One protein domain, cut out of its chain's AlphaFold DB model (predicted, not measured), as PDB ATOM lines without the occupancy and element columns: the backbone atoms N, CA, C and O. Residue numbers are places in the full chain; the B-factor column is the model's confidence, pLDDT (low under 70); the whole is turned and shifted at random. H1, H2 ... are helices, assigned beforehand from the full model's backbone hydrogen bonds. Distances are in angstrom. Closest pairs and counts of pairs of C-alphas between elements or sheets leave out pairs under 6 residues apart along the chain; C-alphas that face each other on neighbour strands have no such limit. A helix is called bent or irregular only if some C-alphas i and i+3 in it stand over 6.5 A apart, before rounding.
ATOM      1  N   THR A   2      -2.798  56.841 167.642       80.88
ATOM      2  CA  THR A   2      -1.886  56.591 168.781       80.88
ATOM      3  C   THR A   2      -0.727  57.591 168.927       80.88
ATOM      4  O   THR A   2      -0.462  58.052 170.034       80.88
ATOM      5  N   HIS A   3      -0.071  57.995 167.833       82.19
ATOM      6  CA  HIS A   3       1.077  58.921 167.888       82.19
ATOM      7  C   HIS A   3       0.714  60.346 168.325       82.19
ATOM      8  O   HIS A   3       1.486  60.982 169.037       82.19
ATOM      9  N   PHE A   4      -0.454  60.845 167.913       85.62
ATOM     10  CA  PHE A   4      -0.906  62.189 168.279       85.62
ATOM     11  C   PHE A   4      -1.337  62.245 169.750       85.62
ATOM     12  O   PHE A   4      -0.973  63.166 170.474       85.62
ATOM     13  N   THR A   5      -2.033  61.212 170.232       88.62
ATOM     14  CA  THR A   5      -2.373  61.092 171.655       88.62
ATOM     15  C   THR A   5      -1.115  61.003 172.520       88.62
ATOM     16  O   THR A   5      -1.020  61.702 173.523       88.62
ATOM     17  N   ALA A   6      -0.117  60.211 172.108       88.19
ATOM     18  CA  ALA A   6       1.165  60.131 172.809       88.19
ATOM     19  C   ALA A   6       1.880  61.491 172.853       88.19
ATOM     20  O   ALA A   6       2.363  61.892 173.910       88.19
ATOM     21  N   PHE A   7       1.895  62.228 171.738       88.94
ATOM     22  CA  PHE A   7       2.444  63.585 171.669       88.94
ATOM     23  C   PHE A   7       1.796  64.520 172.703       88.94
ATOM     24  O   PHE A   7       2.511  65.150 173.481       88.94
ATOM     25  N   LEU A   8       0.460  64.555 172.779       91.44
ATOM     26  CA  LEU A   8      -0.256  65.386 173.754       91.44
ATOM     27  C   LEU A   8       0.011  64.960 175.204       91.44
ATOM     28  O   LEU A   8       0.183  65.821 176.063       91.44
ATOM     29  N   ILE A   9       0.083  63.654 175.480       91.94
ATOM     30  CA  ILE A   9       0.385  63.135 176.823       91.94
ATOM     31  C   ILE A   9       1.784  63.568 177.267       91.94
ATOM     32  O   ILE A   9       1.939  64.082 178.375       91.94
ATOM     33  N   PHE A  10       2.800  63.412 176.413       90.50
ATOM     34  CA  PHE A  10       4.158  63.850 176.744       90.50
ATOM     35  C   PHE A  10       4.226  65.351 176.991       90.50
ATOM     36  O   PHE A  10       4.906  65.799 177.911       90.50
ATOM     37  N   LEU A  11       3.475  66.122 176.209       91.06
ATOM     38  CA  LEU A  11       3.458  67.562 176.348       91.06
ATOM     39  C   LEU A  11       2.734  68.004 177.630       91.06
ATOM     40  O   LEU A  11       3.240  68.867 178.345       91.06
ATOM     41  N   ALA A  12       1.639  67.340 178.004       91.88
ATOM     42  CA  ALA A  12       0.958  67.542 179.282       91.88
ATOM     43  C   ALA A  12       1.816  67.131 180.496       91.88
ATOM     44  O   ALA A  12       1.690  67.725 181.566       91.88
ATOM     45  N   LEU A  13       2.724  66.162 180.335       92.38
ATOM     46  CA  LEU A  13       3.675  65.734 181.371       92.38
ATOM     47  C   LEU A  13       4.871  66.687 181.551       92.38
ATOM     48  O   LEU A  13       5.663  66.502 182.478       92.38
ATOM     49  N   THR A  14       4.992  67.733 180.728       92.06
ATOM     50  CA  THR A  14       6.090  68.712 180.791       92.06
ATOM     51  C   THR A  14       6.306  69.314 182.188       92.06
ATOM     52  O   THR A  14       7.448  69.307 182.647       92.06
ATOM     53  N   PRO A  15       5.280  69.794 182.926       90.88
ATOM     54  CA  PRO A  15       5.498  70.368 184.254       90.88
ATOM     55  C   PRO A  15       6.080  69.357 185.249       90.88
ATOM     56  O   PRO A  15       6.954  69.704 186.042       90.88
ATOM     57  N   ALA A  16       5.641  68.096 185.183       90.25
ATOM     58  CA  ALA A  16       6.172  67.025 186.024       90.25
ATOM     59  C   ALA A  16       7.635  66.710 185.673       90.25
ATOM     60  O   ALA A  16       8.454  66.487 186.564       90.25
ATOM     61  N   PHE A  17       7.983  66.752 184.385       91.50
ATOM     62  CA  PHE A  17       9.359  66.590 183.930       91.50
ATOM     63  C   PHE A  17      10.266  67.738 184.399       91.50
ATOM     64  O   PHE A  17      11.323  67.485 184.977       91.50
ATOM     65  N   ILE A  18       9.840  68.994 184.218       90.75
ATOM     66  CA  ILE A  18      10.573  70.177 184.703       90.75
ATOM     67  C   ILE A  18      10.763  70.088 186.221       90.75
ATOM     68  O   ILE A  18      11.850  70.371 186.723       90.75
ATOM     69  N   PHE A  19       9.742  69.639 186.953       88.62
ATOM     70  CA  PHE A  19       9.826  69.409 188.392       88.62
ATOM     71  C   PHE A  19      10.865  68.338 188.767       88.62
ATOM     72  O   PHE A  19      11.679  68.553 189.668       88.62
ATOM     73  N   ALA A  20      10.882  67.201 188.069       89.56
ATOM     74  CA  ALA A  20      11.871  66.149 188.300       89.56
ATOM     75  C   ALA A  20      13.298  66.641 188.011       89.56
ATOM     76  O   ALA A  20      14.199  66.443 188.829       89.56
ATOM     77  N   LEU A  21      13.490  67.352 186.895       90.69
ATOM     78  CA  LEU A  21      14.768  67.964 186.534       90.69
ATOM     79  C   LEU A  21      15.221  68.974 187.597       90.69
ATOM     80  O   LEU A  21      16.382  68.964 188.004       90.69
ATOM     81  N   HIS A  22      14.291  69.780 188.113       89.62
ATOM     82  CA  HIS A  22      14.544  70.717 189.203       89.62
ATOM     83  C   HIS A  22      15.036  70.019 190.471       89.62
ATOM     84  O   HIS A  22      16.023  70.455 191.065       89.62
ATOM     85  N   CYS A  23      14.421  68.895 190.848       86.88
ATOM     86  CA  CYS A  23      14.871  68.094 191.986       86.88
ATOM     87  C   CYS A  23      16.297  67.560 191.784       86.88
ATOM     88  O   CYS A  23      17.127  67.654 192.692       86.88
ATOM     89  N   VAL A  24      16.597  67.026 190.594       89.25
ATOM     90  CA  VAL A  24      17.928  66.491 190.261       89.25
ATOM     91  C   VAL A  24      18.983  67.595 190.302       89.25
ATOM     92  O   VAL A  24      20.010  67.423 190.956       89.25
ATOM     93  N   ILE A  25      18.716  68.741 189.672       87.81
ATOM     94  CA  ILE A  25      19.648  69.872 189.620       87.81
ATOM     95  C   ILE A  25      19.897  70.438 191.017       87.81
ATOM     96  O   ILE A  25      21.051  70.622 191.390       87.81
ATOM     97  N   ILE A  26      18.857  70.655 191.830       86.12
ATOM     98  CA  ILE A  26      19.040  71.118 193.214       86.12
ATOM     99  C   ILE A  26      19.907  70.135 194.000       86.12
ATOM    100  O   ILE A  26      20.816  70.549 194.721       86.12
ATOM    101  N   ARG A  27      19.633  68.832 193.890       84.25
ATOM    102  CA  ARG A  27      20.384  67.811 194.622       84.25
ATOM    103  C   ARG A  27      21.841  67.757 194.176       84.25
ATOM    104  O   ARG A  27      22.724  67.650 195.023       84.25
ATOM    105  N   PHE A  28      22.083  67.890 192.876       86.81
ATOM    106  CA  PHE A  28      23.421  67.966 192.307       86.81
ATOM    107  C   PHE A  28      24.156  69.226 192.778       86.81
ATOM    108  O   PHE A  28      25.245  69.123 193.323       86.81
ATOM    109  N   LEU A  29      23.549  70.410 192.685       86.00
ATOM    110  CA  LEU A  29      24.178  71.672 193.097       86.00
ATOM    111  C   LEU A  29      24.512  71.707 194.594       86.00
ATOM    112  O   LEU A  29      25.563  72.220 194.979       86.00
ATOM    113  N   ARG A  30      23.677  71.090 195.436       81.31
ATOM    114  CA  ARG A  30      23.977  70.920 196.866       81.31
ATOM    115  C   ARG A  30      25.184  70.028 197.124       81.31
ATOM    116  O   ARG A  30      25.894  70.289 198.088       81.31
ATOM    117  N   LEU A  31      25.435  69.022 196.284       85.62
ATOM    118  CA  LEU A  31      26.632  68.183 196.390       85.62
ATOM    119  C   LEU A  31      27.915  69.016 196.222       85.62
ATOM    120  O   LEU A  31      28.918  68.729 196.864       85.62
ATOM    121  N   PHE A  32      27.855  70.088 195.428       85.12
ATOM    122  CA  PHE A  32      28.955  71.038 195.220       85.12
ATOM    123  C   PHE A  32      28.898  72.261 196.149       85.12
ATOM    124  O   PHE A  32      29.613  73.234 195.924       85.12
ATOM    125  N   ASN A  33      28.049  72.246 197.186       82.19
ATOM    126  CA  ASN A  33      27.828  73.371 198.105       82.19
ATOM    127  C   ASN A  33      27.389  74.688 197.433       82.19
ATOM    128  O   ASN A  33      27.506  75.764 198.024       82.19
ATOM    129  N   LEU A  34      26.827  74.622 196.225       78.69
ATOM    130  CA  LEU A  34      26.285  75.791 195.544       78.69
ATOM    131  C   LEU A  34      24.879  76.093 196.074       78.69
ATOM    132  O   LEU A  34      24.039  75.201 196.219       78.69
ATOM    133  N   ARG A  35      24.611  77.372 196.358       77.75
ATOM    134  CA  ARG A  35      23.295  77.879 196.784       77.75
ATOM    135  C   ARG A  35      22.712  78.786 195.700       77.75
ATOM    136  O   ARG A  35      22.712  80.005 195.871       77.75
ATOM    137  N   PRO A  36      22.279  78.222 194.559       76.56
ATOM    138  CA  PRO A  36      21.657  79.016 193.508       76.56
ATOM    139  C   PRO A  36      20.350  79.635 194.017       76.56
ATOM    140  O   PRO A  36      19.690  79.099 194.911       76.56
ATOM    141  N   THR A  37      19.945  80.752 193.419       81.44
ATOM    142  CA  THR A  37      18.602  81.290 193.647       81.44
ATOM    143  C   THR A  37      17.564  80.336 193.048       81.44
ATOM    144  O   THR A  37      17.770  79.752 191.979       81.44
ATOM    145  N   GLU A  38      16.431  80.162 193.733       80.12
ATOM    146  CA  GLU A  38      15.363  79.257 193.278       80.12
ATOM    147  C   GLU A  38      14.869  79.646 191.875       80.12
ATOM    148  O   GLU A  38      14.721  78.794 191.005       80.12
ATOM    149  N   GLN A  39      14.730  80.951 191.616       83.12
ATOM    150  CA  GLN A  39      14.316  81.505 190.321       83.12
ATOM    151  C   GLN A  39      15.262  81.115 189.178       83.12
ATOM    152  O   GLN A  39      14.802  80.668 188.127       83.12
ATOM    153  N   LEU A  40      16.576  81.256 189.386       84.88
ATOM    154  CA  LEU A  40      17.574  80.897 188.378       84.88
ATOM    155  C   LEU A  40      17.566  79.390 188.124       84.88
ATOM    156  O   LEU A  40      17.673  78.960 186.979       84.88
ATOM    157  N   THR A  41      17.398  78.596 189.182       87.25
ATOM    158  CA  THR A  41      17.351  77.137 189.069       87.25
ATOM    159  C   THR A  41      16.138  76.697 188.252       87.25
ATOM    160  O   THR A  41      16.289  75.916 187.317       87.25
ATOM    161  N   VAL A  42      14.948  77.240 188.531       87.88
ATOM    162  CA  VAL A  42      13.726  76.937 187.766       87.88
ATOM    163  C   VAL A  42      13.857  77.371 186.305       87.88
ATOM    164  O   VAL A  42      13.495  76.606 185.411       87.88
ATOM    165  N   LEU A  43      14.412  78.559 186.046       89.75
ATOM    166  CA  LEU A  43      14.651  79.042 184.685       89.75
ATOM    167  C   LEU A  43      15.626  78.129 183.929       89.75
ATOM    168  O   LEU A  43      15.342  77.724 182.802       89.75
ATOM    169  N   ALA A  44      16.736  77.745 184.562       89.38
ATOM    170  CA  ALA A  44      17.691  76.807 183.984       89.38
ATOM    171  C   ALA A  44      17.027  75.456 183.679       89.38
ATOM    172  O   ALA A  44      17.248  74.905 182.607       89.38
ATOM    173  N   CYS A  45      16.159  74.950 184.561       91.19
ATOM    174  CA  CYS A  45      15.406  73.717 184.314       91.19
ATOM    175  C   CYS A  45      14.459  73.845 183.116       91.19
ATOM    176  O   CYS A  45      14.385  72.927 182.304       91.19
ATOM    177  N   ALA A  46      13.756  74.971 182.980       90.56
ATOM    178  CA  ALA A  46      12.869  75.217 181.845       90.56
ATOM    179  C   ALA A  46      13.639  75.238 180.514       90.56
ATOM    180  O   ALA A  46      13.193  74.632 179.541       90.56
ATOM    181  N   VAL A  47      14.819  75.869 180.489       92.19
ATOM    182  CA  VAL A  47      15.676  75.939 179.296       92.19
ATOM    183  C   VAL A  47      16.314  74.585 178.986       92.19
ATOM    184  O   VAL A  47      16.188  74.089 177.872       92.19
ATOM    185  N   ILE A  48      16.954  73.946 179.969       92.00
ATOM    186  CA  ILE A  48      17.614  72.642 179.797       92.00
ATOM    187  C   ILE A  48      16.591  71.568 179.411       92.00
ATOM    188  O   ILE A  48      16.890  70.706 178.587       92.00
ATOM    189  N   GLY A  49      15.372  71.641 179.953       90.88
ATOM    190  CA  GLY A  49      14.288  70.700 179.679       90.88
ATOM    191  C   GLY A  49      13.811  70.675 178.223       90.88
ATOM    192  O   GLY A  49      13.252  69.661 177.800       90.88
ATOM    193  N   HIS A  50      14.102  71.713 177.425       90.56
ATOM    194  CA  HIS A  50      13.794  71.710 175.993       90.56
ATOM    195  C   HIS A  50      14.515  70.593 175.242       90.56
ATOM    196  O   HIS A  50      13.935  70.014 174.328       90.56
ATOM    197  N   LEU A  51      15.757  70.276 175.618       92.19
ATOM    198  CA  LEU A  51      16.563  69.266 174.930       92.19
ATOM    199  C   LEU A  51      15.959  67.853 175.047       92.19
ATOM    200  O   LEU A  51      15.655  67.260 174.010       92.19
ATOM    201  N   PRO A  52      15.724  67.299 176.254       91.38
ATOM    202  CA  PRO A  52      15.174  65.955 176.397       91.38
ATOM    203  C   PRO A  52      13.726  65.854 175.912       91.38
ATOM    204  O   PRO A  52      13.385  64.882 175.240       91.38
ATOM    205  N   ILE A  53      12.875  66.852 176.191       90.81
ATOM    206  CA  ILE A  53      11.483  66.838 175.719       90.81
ATOM    207  C   ILE A  53      11.427  67.001 174.199       90.81
ATOM    208  O   ILE A  53      10.715  66.255 173.536       90.81
ATOM    209  N   GLY A  54      12.220  67.906 173.626       90.00
ATOM    210  CA  GLY A  54      12.324  68.077 172.178       90.00
ATOM    211  C   GLY A  54      12.786  66.799 171.479       90.00
ATOM    212  O   GLY A  54      12.152  66.373 170.515       90.00
ATOM    213  N   ALA A  55      13.819  66.133 172.004       90.56
ATOM    214  CA  ALA A  55      14.293  64.850 171.485       90.56
ATOM    215  C   ALA A  55      13.221  63.750 171.582       90.56
ATOM    216  O   ALA A  55      13.015  62.994 170.630       90.56
ATOM    217  N   LEU A  56      12.492  63.683 172.699       90.31
ATOM    218  CA  LEU A  56      11.415  62.716 172.893       90.31
ATOM    219  C   LEU A  56      10.262  62.943 171.905       90.31
ATOM    220  O   LEU A  56       9.840  62.011 171.220       90.31
ATOM    221  N   LEU A  57       9.788  64.186 171.779       89.50
ATOM    222  CA  LEU A  57       8.739  64.554 170.823       89.50
ATOM    223  C   LEU A  57       9.195  64.322 169.376       89.50
ATOM    224  O   LEU A  57       8.390  63.902 168.537       89.50
ATOM    225  N   TRP A  58      10.486  64.528 169.098       89.25
ATOM    226  CA  TRP A  58      11.084  64.240 167.801       89.25
ATOM    227  C   TRP A  58      10.970  62.767 167.423       89.25
ATOM    228  O   TRP A  58      10.438  62.438 166.361       89.25
ATOM    229  N   VAL A  59      11.412  61.879 168.313       88.75
ATOM    230  CA  VAL A  59      11.394  60.427 168.093       88.75
ATOM    231  C   VAL A  59       9.968  59.880 168.002       88.75
ATOM    232  O   VAL A  59       9.680  59.051 167.138       88.75
ATOM    233  N   VAL A  60       9.069  60.344 168.873       86.62
ATOM    234  CA  VAL A  60       7.707  59.802 168.993       86.62
ATOM    235  C   VAL A  60       6.795  60.270 167.858       86.62
ATOM    236  O   VAL A  60       5.995  59.477 167.350       86.62
ATOM    237  N   HIS A  61       6.897  61.541 167.455       85.44
ATOM    238  CA  HIS A  61       5.913  62.159 166.567       85.44
ATOM    239  C   HIS A  61       6.534  62.965 165.424       85.44
ATOM    240  O   HIS A  61       6.240  62.674 164.264       85.44
ATOM    241  N   ILE A  62       7.412  63.933 165.714       82.19
ATOM    242  CA  ILE A  62       7.810  64.938 164.713       82.19
ATOM    243  C   ILE A  62       8.535  64.287 163.531       82.19
ATOM    244  O   ILE A  62       8.193  64.606 162.401       82.19
ATOM    245  N   ARG A  63       9.423  63.302 163.735       85.06
ATOM    246  CA  ARG A  63      10.139  62.647 162.619       85.06
ATOM    247  C   ARG A  63       9.221  62.001 161.571       85.06
ATOM    248  O   ARG A  63       9.612  61.881 160.418       85.06
ATOM    249  N   HIS A  64       8.020  61.566 161.970       82.56
ATOM    250  CA  HIS A  64       7.068  60.894 161.078       82.56
ATOM    251  C   HIS A  64       6.157  61.890 160.346       82.56
ATOM    252  O   HIS A  64       5.656  61.581 159.271       82.56
ATOM    253  N   VAL A  65       5.931  63.070 160.935       81.12
ATOM    254  CA  VAL A  65       5.042  64.116 160.399       81.12
ATOM    255  C   VAL A  65       5.828  65.194 159.646       81.12
ATOM    256  O   VAL A  65       5.267  65.888 158.805       81.12
ATOM    257  N   TYR A  66       7.133  65.324 159.900       77.00
ATOM    258  CA  TYR A  66       7.983  66.360 159.310       77.00
ATOM    259  C   TYR A  66       8.085  66.278 157.780       77.00
ATOM    260  O   TYR A  66       8.271  67.293 157.120       77.00
ATOM    261  N   THR A  67       7.918  65.088 157.204       75.44
ATOM    262  CA  THR A  67       7.872  64.869 155.750       75.44
ATOM    263  C   THR A  67       6.585  65.375 155.093       75.44
ATOM    264  O   THR A  67       6.501  65.416 153.869       75.44
ATOM    265  N   GLN A  68       5.586  65.777 155.881       75.69
ATOM    266  CA  GLN A  68       4.345  66.374 155.403       75.69
ATOM    267  C   GLN A  68       4.381  67.895 155.601       75.69
ATOM    268  O   GLN A  68       5.035  68.402 156.514       75.69
ATOM    269  N   ALA A  69       3.605  68.640 154.806       74.12
ATOM    270  CA  ALA A  69       3.520  70.106 154.885       74.12
ATOM    271  C   ALA A  69       3.152  70.646 156.292       74.12
ATOM    272  O   ALA A  69       3.396  71.810 156.599       74.12
ATOM    273  N   GLY A  70       2.604  69.797 157.173       78.38
ATOM    274  CA  GLY A  70       2.236  70.116 158.558       78.38
ATOM    275  C   GLY A  70       3.370  70.062 159.598       78.38
ATOM    276  O   GLY A  70       3.148  70.418 160.760       78.38
ATOM    277  N   GLY A  71       4.575  69.617 159.224       84.88
ATOM    278  CA  GLY A  71       5.677  69.385 160.161       84.88
ATOM    279  C   GLY A  71       6.077  70.617 160.973       84.88
ATOM    280  O   GLY A  71       6.185  70.557 162.200       84.88
ATOM    281  N   ILE A  72       6.236  71.759 160.300       86.25
ATOM    282  CA  ILE A  72       6.697  72.995 160.941       86.25
ATOM    283  C   ILE A  72       5.676  73.562 161.933       86.25
ATOM    284  O   ILE A  72       6.047  73.983 163.028       86.25
ATOM    285  N   TYR A  73       4.382  73.483 161.612       89.81
ATOM    286  CA  TYR A  73       3.312  73.913 162.513       89.81
ATOM    287  C   TYR A  73       3.273  73.069 163.789       89.81
ATOM    288  O   TYR A  73       3.040  73.601 164.872       89.81
ATOM    289  N   THR A  74       3.575  71.772 163.681       88.94
ATOM    290  CA  THR A  74       3.646  70.866 164.837       88.94
ATOM    291  C   THR A  74       4.795  71.243 165.774       88.94
ATOM    292  O   THR A  74       4.621  71.250 166.993       88.94
ATOM    293  N   VAL A  75       5.956  71.611 165.222       89.81
ATOM    294  CA  VAL A  75       7.109  72.084 166.007       89.81
ATOM    295  C   VAL A  75       6.792  73.406 166.706       89.81
ATOM    296  O   VAL A  75       7.035  73.537 167.905       89.81
ATOM    297  N   ILE A  76       6.207  74.368 165.985       92.00
ATOM    298  CA  ILE A  76       5.815  75.668 166.548       92.00
ATOM    299  C   ILE A  76       4.791  75.475 167.669       92.00
ATOM    300  O   ILE A  76       4.948  76.042 168.750       92.00
ATOM    301  N   TYR A  77       3.780  74.632 167.449       92.25
ATOM    302  CA  TYR A  77       2.794  74.291 168.469       92.25
ATOM    303  C   TYR A  77       3.460  73.687 169.711       92.25
ATOM    304  O   TYR A  77       3.213  74.147 170.825       92.25
ATOM    305  N   ALA A  78       4.356  72.712 169.530       92.44
ATOM    306  CA  ALA A  78       5.064  72.083 170.639       92.44
ATOM    307  C   ALA A  78       5.877  73.101 171.454       92.44
ATOM    308  O   ALA A  78       5.825  73.093 172.684       92.44
ATOM    309  N   LEU A  79       6.589  74.004 170.770       93.88
ATOM    310  CA  LEU A  79       7.365  75.065 171.407       93.88
ATOM    311  C   LEU A  79       6.477  76.027 172.195       93.88
ATOM    312  O   LEU A  79       6.800  76.333 173.342       93.88
ATOM    313  N   LEU A  80       5.364  76.484 171.617       95.69
ATOM    314  CA  LEU A  80       4.447  77.407 172.285       95.69
ATOM    315  C   LEU A  80       3.840  76.783 173.540       95.69
ATOM    316  O   LEU A  80       3.875  77.396 174.607       95.69
ATOM    317  N   VAL A  81       3.327  75.555 173.441       94.88
ATOM    318  CA  VAL A  81       2.672  74.912 174.583       94.88
ATOM    319  C   VAL A  81       3.691  74.525 175.660       94.88
ATOM    320  O   VAL A  81       3.424  74.741 176.841       94.88
ATOM    321  N   TYR A  82       4.885  74.049 175.287       94.50
ATOM    322  CA  TYR A  82       5.963  73.817 176.256       94.50
ATOM    323  C   TYR A  82       6.312  75.102 177.012       94.50
ATOM    324  O   TYR A  82       6.347  75.098 178.242       94.50
ATOM    325  N   ASN A  83       6.522  76.215 176.298       94.56
ATOM    326  CA  ASN A  83       6.867  77.492 176.924       94.56
ATOM    327  C   ASN A  83       5.740  78.009 177.824       94.56
ATOM    328  O   ASN A  83       6.020  78.488 178.918       94.56
ATOM    329  N   ALA A  84       4.476  77.859 177.426       94.75
ATOM    330  CA  ALA A  84       3.332  78.242 178.252       94.75
ATOM    331  C   ALA A  84       3.252  77.429 179.559       94.75
ATOM    332  O   ALA A  84       2.998  77.984 180.632       94.75
ATOM    333  N   LEU A  85       3.512  76.120 179.492       93.19
ATOM    334  CA  LEU A  85       3.535  75.233 180.659       93.19
ATOM    335  C   LEU A  85       4.738  75.515 181.567       93.19
ATOM    336  O   LEU A  85       4.581  75.620 182.785       93.19
ATOM    337  N   ALA A  86       5.924  75.694 180.985       91.81
ATOM    338  CA  ALA A  86       7.135  76.057 181.712       91.81
ATOM    339  C   ALA A  86       7.002  77.431 182.387       91.81
ATOM    340  O   ALA A  86       7.378  77.587 183.549       91.81
ATOM    341  N   TYR A  87       6.406  78.407 181.698       91.75
ATOM    342  CA  TYR A  87       6.118  79.733 182.242       91.75
ATOM    343  C   TYR A  87       5.124  79.664 183.403       91.75
ATOM    344  O   TYR A  87       5.348  80.276 184.446       91.75
ATOM    345  N   SER A  88       4.060  78.869 183.260       91.06
ATOM    346  CA  SER A  88       3.076  78.648 184.323       91.06
ATOM    347  C   SER A  88       3.733  78.029 185.562       91.06
ATOM    348  O   SER A  88       3.519  78.500 186.679       91.06
ATOM    349  N   TYR A  89       4.601  77.030 185.372       88.94
ATOM    350  CA  TYR A  89       5.405  76.444 186.448       88.94
ATOM    351  C   TYR A  89       6.322  77.488 187.105       88.94
ATOM    352  O   TYR A  89       6.312  77.631 188.327       88.94
ATOM    353  N   PHE A  90       7.056  78.279 186.317       88.06
ATOM    354  CA  PHE A  90       7.889  79.371 186.829       88.06
ATOM    355  C   PHE A  90       7.081  80.378 187.657       88.06
ATOM    356  O   PHE A  90       7.526  80.799 188.726       88.06
ATOM    357  N   HIS A  91       5.876  80.732 187.211       85.69
ATOM    358  CA  HIS A  91       5.027  81.701 187.895       85.69
ATOM    359  C   HIS A  91       4.564  81.213 189.273       85.69
ATOM    360  O   HIS A  91       4.587  81.986 190.230       85.69
ATOM    361  N   VAL A  92       4.231  79.925 189.409       84.06
ATOM    362  CA  VAL A  92       3.861  79.318 190.701       84.06
ATOM    363  C   VAL A  92       4.990  79.461 191.730       84.06
ATOM    364  O   VAL A  92       4.743  79.832 192.880       84.06
ATOM    365  N   PHE A  93       6.240  79.234 191.317       77.12
ATOM    366  CA  PHE A  93       7.399  79.418 192.197       77.12
ATOM    367  C   PHE A  93       7.675  80.896 192.477       77.12
ATOM    368  O   PHE A  93       7.889  81.285 193.627       77.12
ATOM    369  N   ASN A  94       7.611  81.742 191.448       78.94
ATOM    370  CA  ASN A  94       7.929  83.155 191.587       78.94
ATOM    371  C   ASN A  94       6.909  83.917 192.452       78.94
ATOM    372  O   ASN A  94       7.292  84.807 193.212       78.94
ATOM    373  N   MET A  95       5.623  83.554 192.396       76.31
ATOM    374  CA  MET A  95       4.581  84.185 193.214       76.31
ATOM    375  C   MET A  95       4.839  84.029 194.718       76.31
ATOM    376  O   MET A  95       4.619  84.971 195.479       76.31
ATOM    377  N   SER A  96       5.346  82.872 195.154       73.31
ATOM    378  CA  SER A  96       5.572  82.590 196.578       73.31
ATOM    379  C   SER A  96       6.664  83.473 197.195       73.31
ATOM    380  O   SER A  96       6.520  83.938 198.330       73.31
ATOM    381  N   ASP A  97       7.743  83.733 196.452       70.44
ATOM    382  CA  ASP A  97       8.831  84.613 196.896       70.44
ATOM    383  C   ASP A  97       8.456  86.094 196.716       70.44
ATOM    384  O   ASP A  97       8.625  86.909 197.625       70.44
ATOM    385  N   THR A  98       7.823  86.435 195.589       77.75
ATOM    386  CA  THR A  98       7.375  87.806 195.297       77.75
ATOM    387  C   THR A  98       6.396  88.322 196.351       77.75
ATOM    388  O   THR A  98       6.573  89.432 196.853       77.75
ATOM    389  N   ALA A  99       5.419  87.512 196.775       78.06
ATOM    390  CA  ALA A  99       4.469  87.907 197.816       78.06
ATOM    391  C   ALA A  99       5.162  88.210 199.156       78.06
ATOM    392  O   ALA A  99       4.800  89.161 199.851       78.06
ATOM    393  N   ARG A 100       6.196  87.431 199.511       72.06
ATOM    394  CA  ARG A 100       6.991  87.665 200.723       72.06
ATOM    395  C   ARG A 100       7.784  88.965 200.616       72.06
ATOM    396  O   ARG A 100       7.743  89.768 201.545       72.06
ATOM    397  N   ARG A 101       8.475  89.182 199.494       79.81
ATOM    398  CA  ARG A 101       9.281  90.389 199.256       79.81
ATOM    399  C   ARG A 101       8.425  91.653 199.263       79.81
ATOM    400  O   ARG A 101       8.786  92.600 199.949       79.81
ATOM    401  N   ILE A 102       7.277  91.649 198.580       80.69
ATOM    402  CA  ILE A 102       6.344  92.790 198.558       80.69
ATOM    403  C   ILE A 102       5.835  93.101 199.964       80.69
ATOM    404  O   ILE A 102       5.804  94.266 200.343       80.69
ATOM    405  N   ARG A 103       5.477  92.084 200.759       78.94
ATOM    406  CA  ARG A 103       5.015  92.307 202.135       78.94
ATOM    407  C   ARG A 103       6.100  92.953 203.001       78.94
ATOM    408  O   ARG A 103       5.810  93.936 203.673       78.94
ATOM    409  N   ILE A 104       7.338  92.454 202.929       74.06
ATOM    410  CA  ILE A 104       8.480  93.046 203.644       74.06
ATOM    411  C   ILE A 104       8.678  94.504 203.211       74.06
ATOM    412  O   ILE A 104       8.833  95.384 204.054       74.06
ATOM    413  N   LEU A 105       8.638  94.773 201.903       77.38
ATOM    414  CA  LEU A 105       8.843  96.114 201.358       77.38
ATOM    415  C   LEU A 105       7.733  97.087 201.779       77.38
ATOM    416  O   LEU A 105       8.022  98.203 202.200       77.38
ATOM    417  N   TYR A 106       6.475  96.646 201.712       80.62
ATOM    418  CA  TYR A 106       5.311  97.413 202.151       80.62
ATOM    419  C   TYR A 106       5.394  97.757 203.641       80.62
ATOM    420  O   TYR A 106       5.092  98.873 204.054       80.62
ATOM    421  N   GLU A 107       5.850  96.817 204.461       70.69
ATOM    422  CA  GLU A 107       5.974  97.011 205.900       70.69
ATOM    423  C   GLU A 107       7.114  97.972 206.267       70.69
ATOM    424  O   GLU A 107       6.931  98.852 207.110       70.69
ATOM    425  N   ILE A 108       8.256  97.877 205.575       75.19
ATOM    426  CA  ILE A 108       9.351  98.852 205.685       75.19
ATOM    427  C   ILE A 108       8.868 100.244 205.267       75.19
ATOM    428  O   ILE A 108       9.144 101.213 205.971       75.19
ATOM    429  N   TYR A 109       8.120 100.342 204.165       75.75
ATOM    430  CA  TYR A 109       7.554 101.601 203.683       75.75
ATOM    431  C   TYR A 109       6.584 102.223 204.698       75.75
ATOM    432  O   TYR A 109       6.673 103.410 204.994       75.75
ATOM    433  N   THR A 110       5.703 101.413 205.293       75.50
ATOM    434  CA  THR A 110       4.668 101.887 206.228       75.50
ATOM    435  C   THR A 110       5.260 102.401 207.544       75.50
ATOM    436  O   THR A 110       4.777 103.384 208.100       75.50
ATOM    437  N   VAL A 111       6.312 101.756 208.057       77.69
ATOM    438  CA  VAL A 111       6.934 102.122 209.345       77.69
ATOM    439  C   VAL A 111       8.134 103.071 209.164       77.69
ATOM    440  O   VAL A 111       8.634 103.625 210.140       77.69
ATOM    441  N   ASN A 112       8.580 103.307 207.922       65.25
ATOM    442  CA  ASN A 112       9.651 104.213 207.470       65.25
ATOM    443  C   ASN A 112      11.072 103.933 208.027       65.25
ATOM    444  O   ASN A 112      12.062 104.185 207.342       65.25
ATOM    445  N   LYS A 113      11.215 103.385 209.246       60.56
ATOM    446  CA  LYS A 113      12.479 102.945 209.869       60.56
ATOM    447  C   LYS A 113      12.249 101.745 210.797       60.56
ATOM    448  O   LYS A 113      11.993 101.908 211.987       60.56
ATOM    449  N   ILE A 114      12.398 100.527 210.280       67.69
ATOM    450  CA  ILE A 114      12.409  99.306 211.103       67.69
ATOM    451  C   ILE A 114      13.861  98.912 211.388       67.69
ATOM    452  O   ILE A 114      14.647  98.688 210.470       67.69
ATOM    453  N   LYS A 115      14.231  98.799 212.671       69.50
ATOM    454  CA  LYS A 115      15.520  98.203 213.065       69.50
ATOM    455  C   LYS A 115      15.535  96.730 212.648       69.50
ATOM    456  O   LYS A 115      14.563  96.024 212.902       69.50
ATOM    457  N   VAL A 116      16.649  96.241 212.097       64.50
ATOM    458  CA  VAL A 116      16.815  94.839 211.644       64.50
ATOM    459  C   VAL A 116      16.342  93.831 212.698       64.50
ATOM    460  O   VAL A 116      15.668  92.867 212.358       64.50
ATOM    461  N   HIS A 117      16.605  94.106 213.978       61.88
ATOM    462  CA  HIS A 117      16.215  93.257 215.105       61.88
ATOM    463  C   HIS A 117      14.695  93.178 215.354       61.88
ATOM    464  O   HIS A 117      14.199  92.172 215.857       61.88
ATOM    465  N   ALA A 118      13.954  94.234 215.007       61.62
ATOM    466  CA  ALA A 118      12.495  94.249 215.043       61.62
ATOM    467  C   ALA A 118      11.913  93.538 213.812       61.62
ATOM    468  O   ALA A 118      10.927  92.822 213.937       61.62
ATOM    469  N   LEU A 119      12.568  93.647 212.648       62.25
ATOM    470  CA  LEU A 119      12.179  92.908 211.443       62.25
ATOM    471  C   LEU A 119      12.370  91.393 211.624       62.25
ATOM    472  O   LEU A 119      11.488  90.627 211.259       62.25
ATOM    473  N   THR A 120      13.471  90.949 212.237       63.06
ATOM    474  CA  THR A 120      13.700  89.528 212.560       63.06
ATOM    475  C   THR A 120      12.852  89.014 213.717       63.06
ATOM    476  O   THR A 120      12.655  87.808 213.798       63.06
ATOM    477  N   ALA A 121      12.334  89.877 214.596       64.56
ATOM    478  CA  ALA A 121      11.346  89.478 215.598       64.56
ATOM    479  C   ALA A 121       9.960  89.266 214.962       64.56
ATOM    480  O   ALA A 121       9.304  88.268 215.256       64.56
ATOM    481  N   ARG A 122       9.569  90.152 214.031       61.28
ATOM    482  CA  ARG A 122       8.259  90.151 213.355       61.28
ATOM    483  C   ARG A 122       8.145  89.117 212.223       61.28
ATOM    484  O   ARG A 122       7.194  88.358 212.098       61.28
ATOM    485  N   TYR A 123       9.209  88.980 211.436       58.06
ATOM    486  CA  TYR A 123       9.417  87.834 210.537       58.06
ATOM    487  C   TYR A 123      10.114  86.666 211.237       58.06
ATOM    488  O   TYR A 123      10.545  85.708 210.591       58.06
ATOM    489  N   GLY A 124      10.234  86.742 212.562       61.09
ATOM    490  CA  GLY A 124      10.756  85.661 213.373       61.09
ATOM    491  C   GLY A 124       9.898  84.428 213.182       61.09
ATOM    492  O   GLY A 124       8.680  84.515 213.014       61.09
TER     493      GLY A 124
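What this domain is: This is residues 2 to 124 of the 196 residues of an uncharacterized protein of bacterium (UniProt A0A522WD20). One very long helix, H5, runs nearly the whole length; H3 packs beside its residues 86 to 94, H1 and H4 lie side by side near its first part, H4 meeting it by residues 62 to 65 and H1 only just at residues 78 to 82, and H2 meets it by residues 14 to 18 and leads away at a steep angle. Beyond them H5 goes on as an arm, where residues 98 to 103 and 109 to 118 stick out, and the small H6 comes after the turn at its end. The printed part has 123 residues, with six named helices in the order H1 to H6 and no named strand, all helix by class. It is only just loose, close to extended, with a radius of gyration of the C-alphas of 20.5 A and spans of 67 by 34 by 19 A.

Where its parts are: H1 holds residues 2 to 12 and begins at C-alpha 2 (-1.886, 56.591, 168.781). H2, residues 14 to 31, is 25.8 A long. H3 holds residues 38 to 48. H4, residues 50 to 65, is irregular: C-alphas 60 and 63 are 7.4 A apart. H5, residues 71 to 111, is 59.1 A long and ends at C-alpha 111 (6.934, 102.122, 209.345). H6 holds residues 116 to 122.

How they stand to each other: H5 is the hub, touching four helices. H1, H4 and H5 form an up and down bundle, each running against the one before. H1 touches H4 at His 3 and His 61, C-alphas 6.0 A apart. H5 only just touches H1, with 3 pairs of C-alphas within 8 A, the closest Leu 11 and Tyr 82. H4 and H5 are a hairpin, closest at the C-alphas of Val 65 and Gly 71, 5.3 A. H3 touches H5 at a shallow tilt of 6 degrees, opposite ways, the C-alphas of Ala 46 and Ala 86 being closest at 5.8 A. H2 touches H5 with residues 14 to 18 alone, at a steep tilt of 58 degrees; the closest C-alphas, of Pro 15 and Leu 85, are 6.4 A apart. H2 also touches H3, at His 22 and Cys 45, C-alphas 5.8 A apart. H6 and H5 are apart. In H1, H2, H3 and H6 every O i to N i+4 pair is within hydrogen-bond range; H4 has 10 of 12 and H5 34 of 37.

The domain as a whole: The C-alphas of Gln 68 and Lys 115, the two farthest apart, are 66.8 A apart. The printed part has no cut and no long link. Residues 112 to 124 have pLDDT under 70.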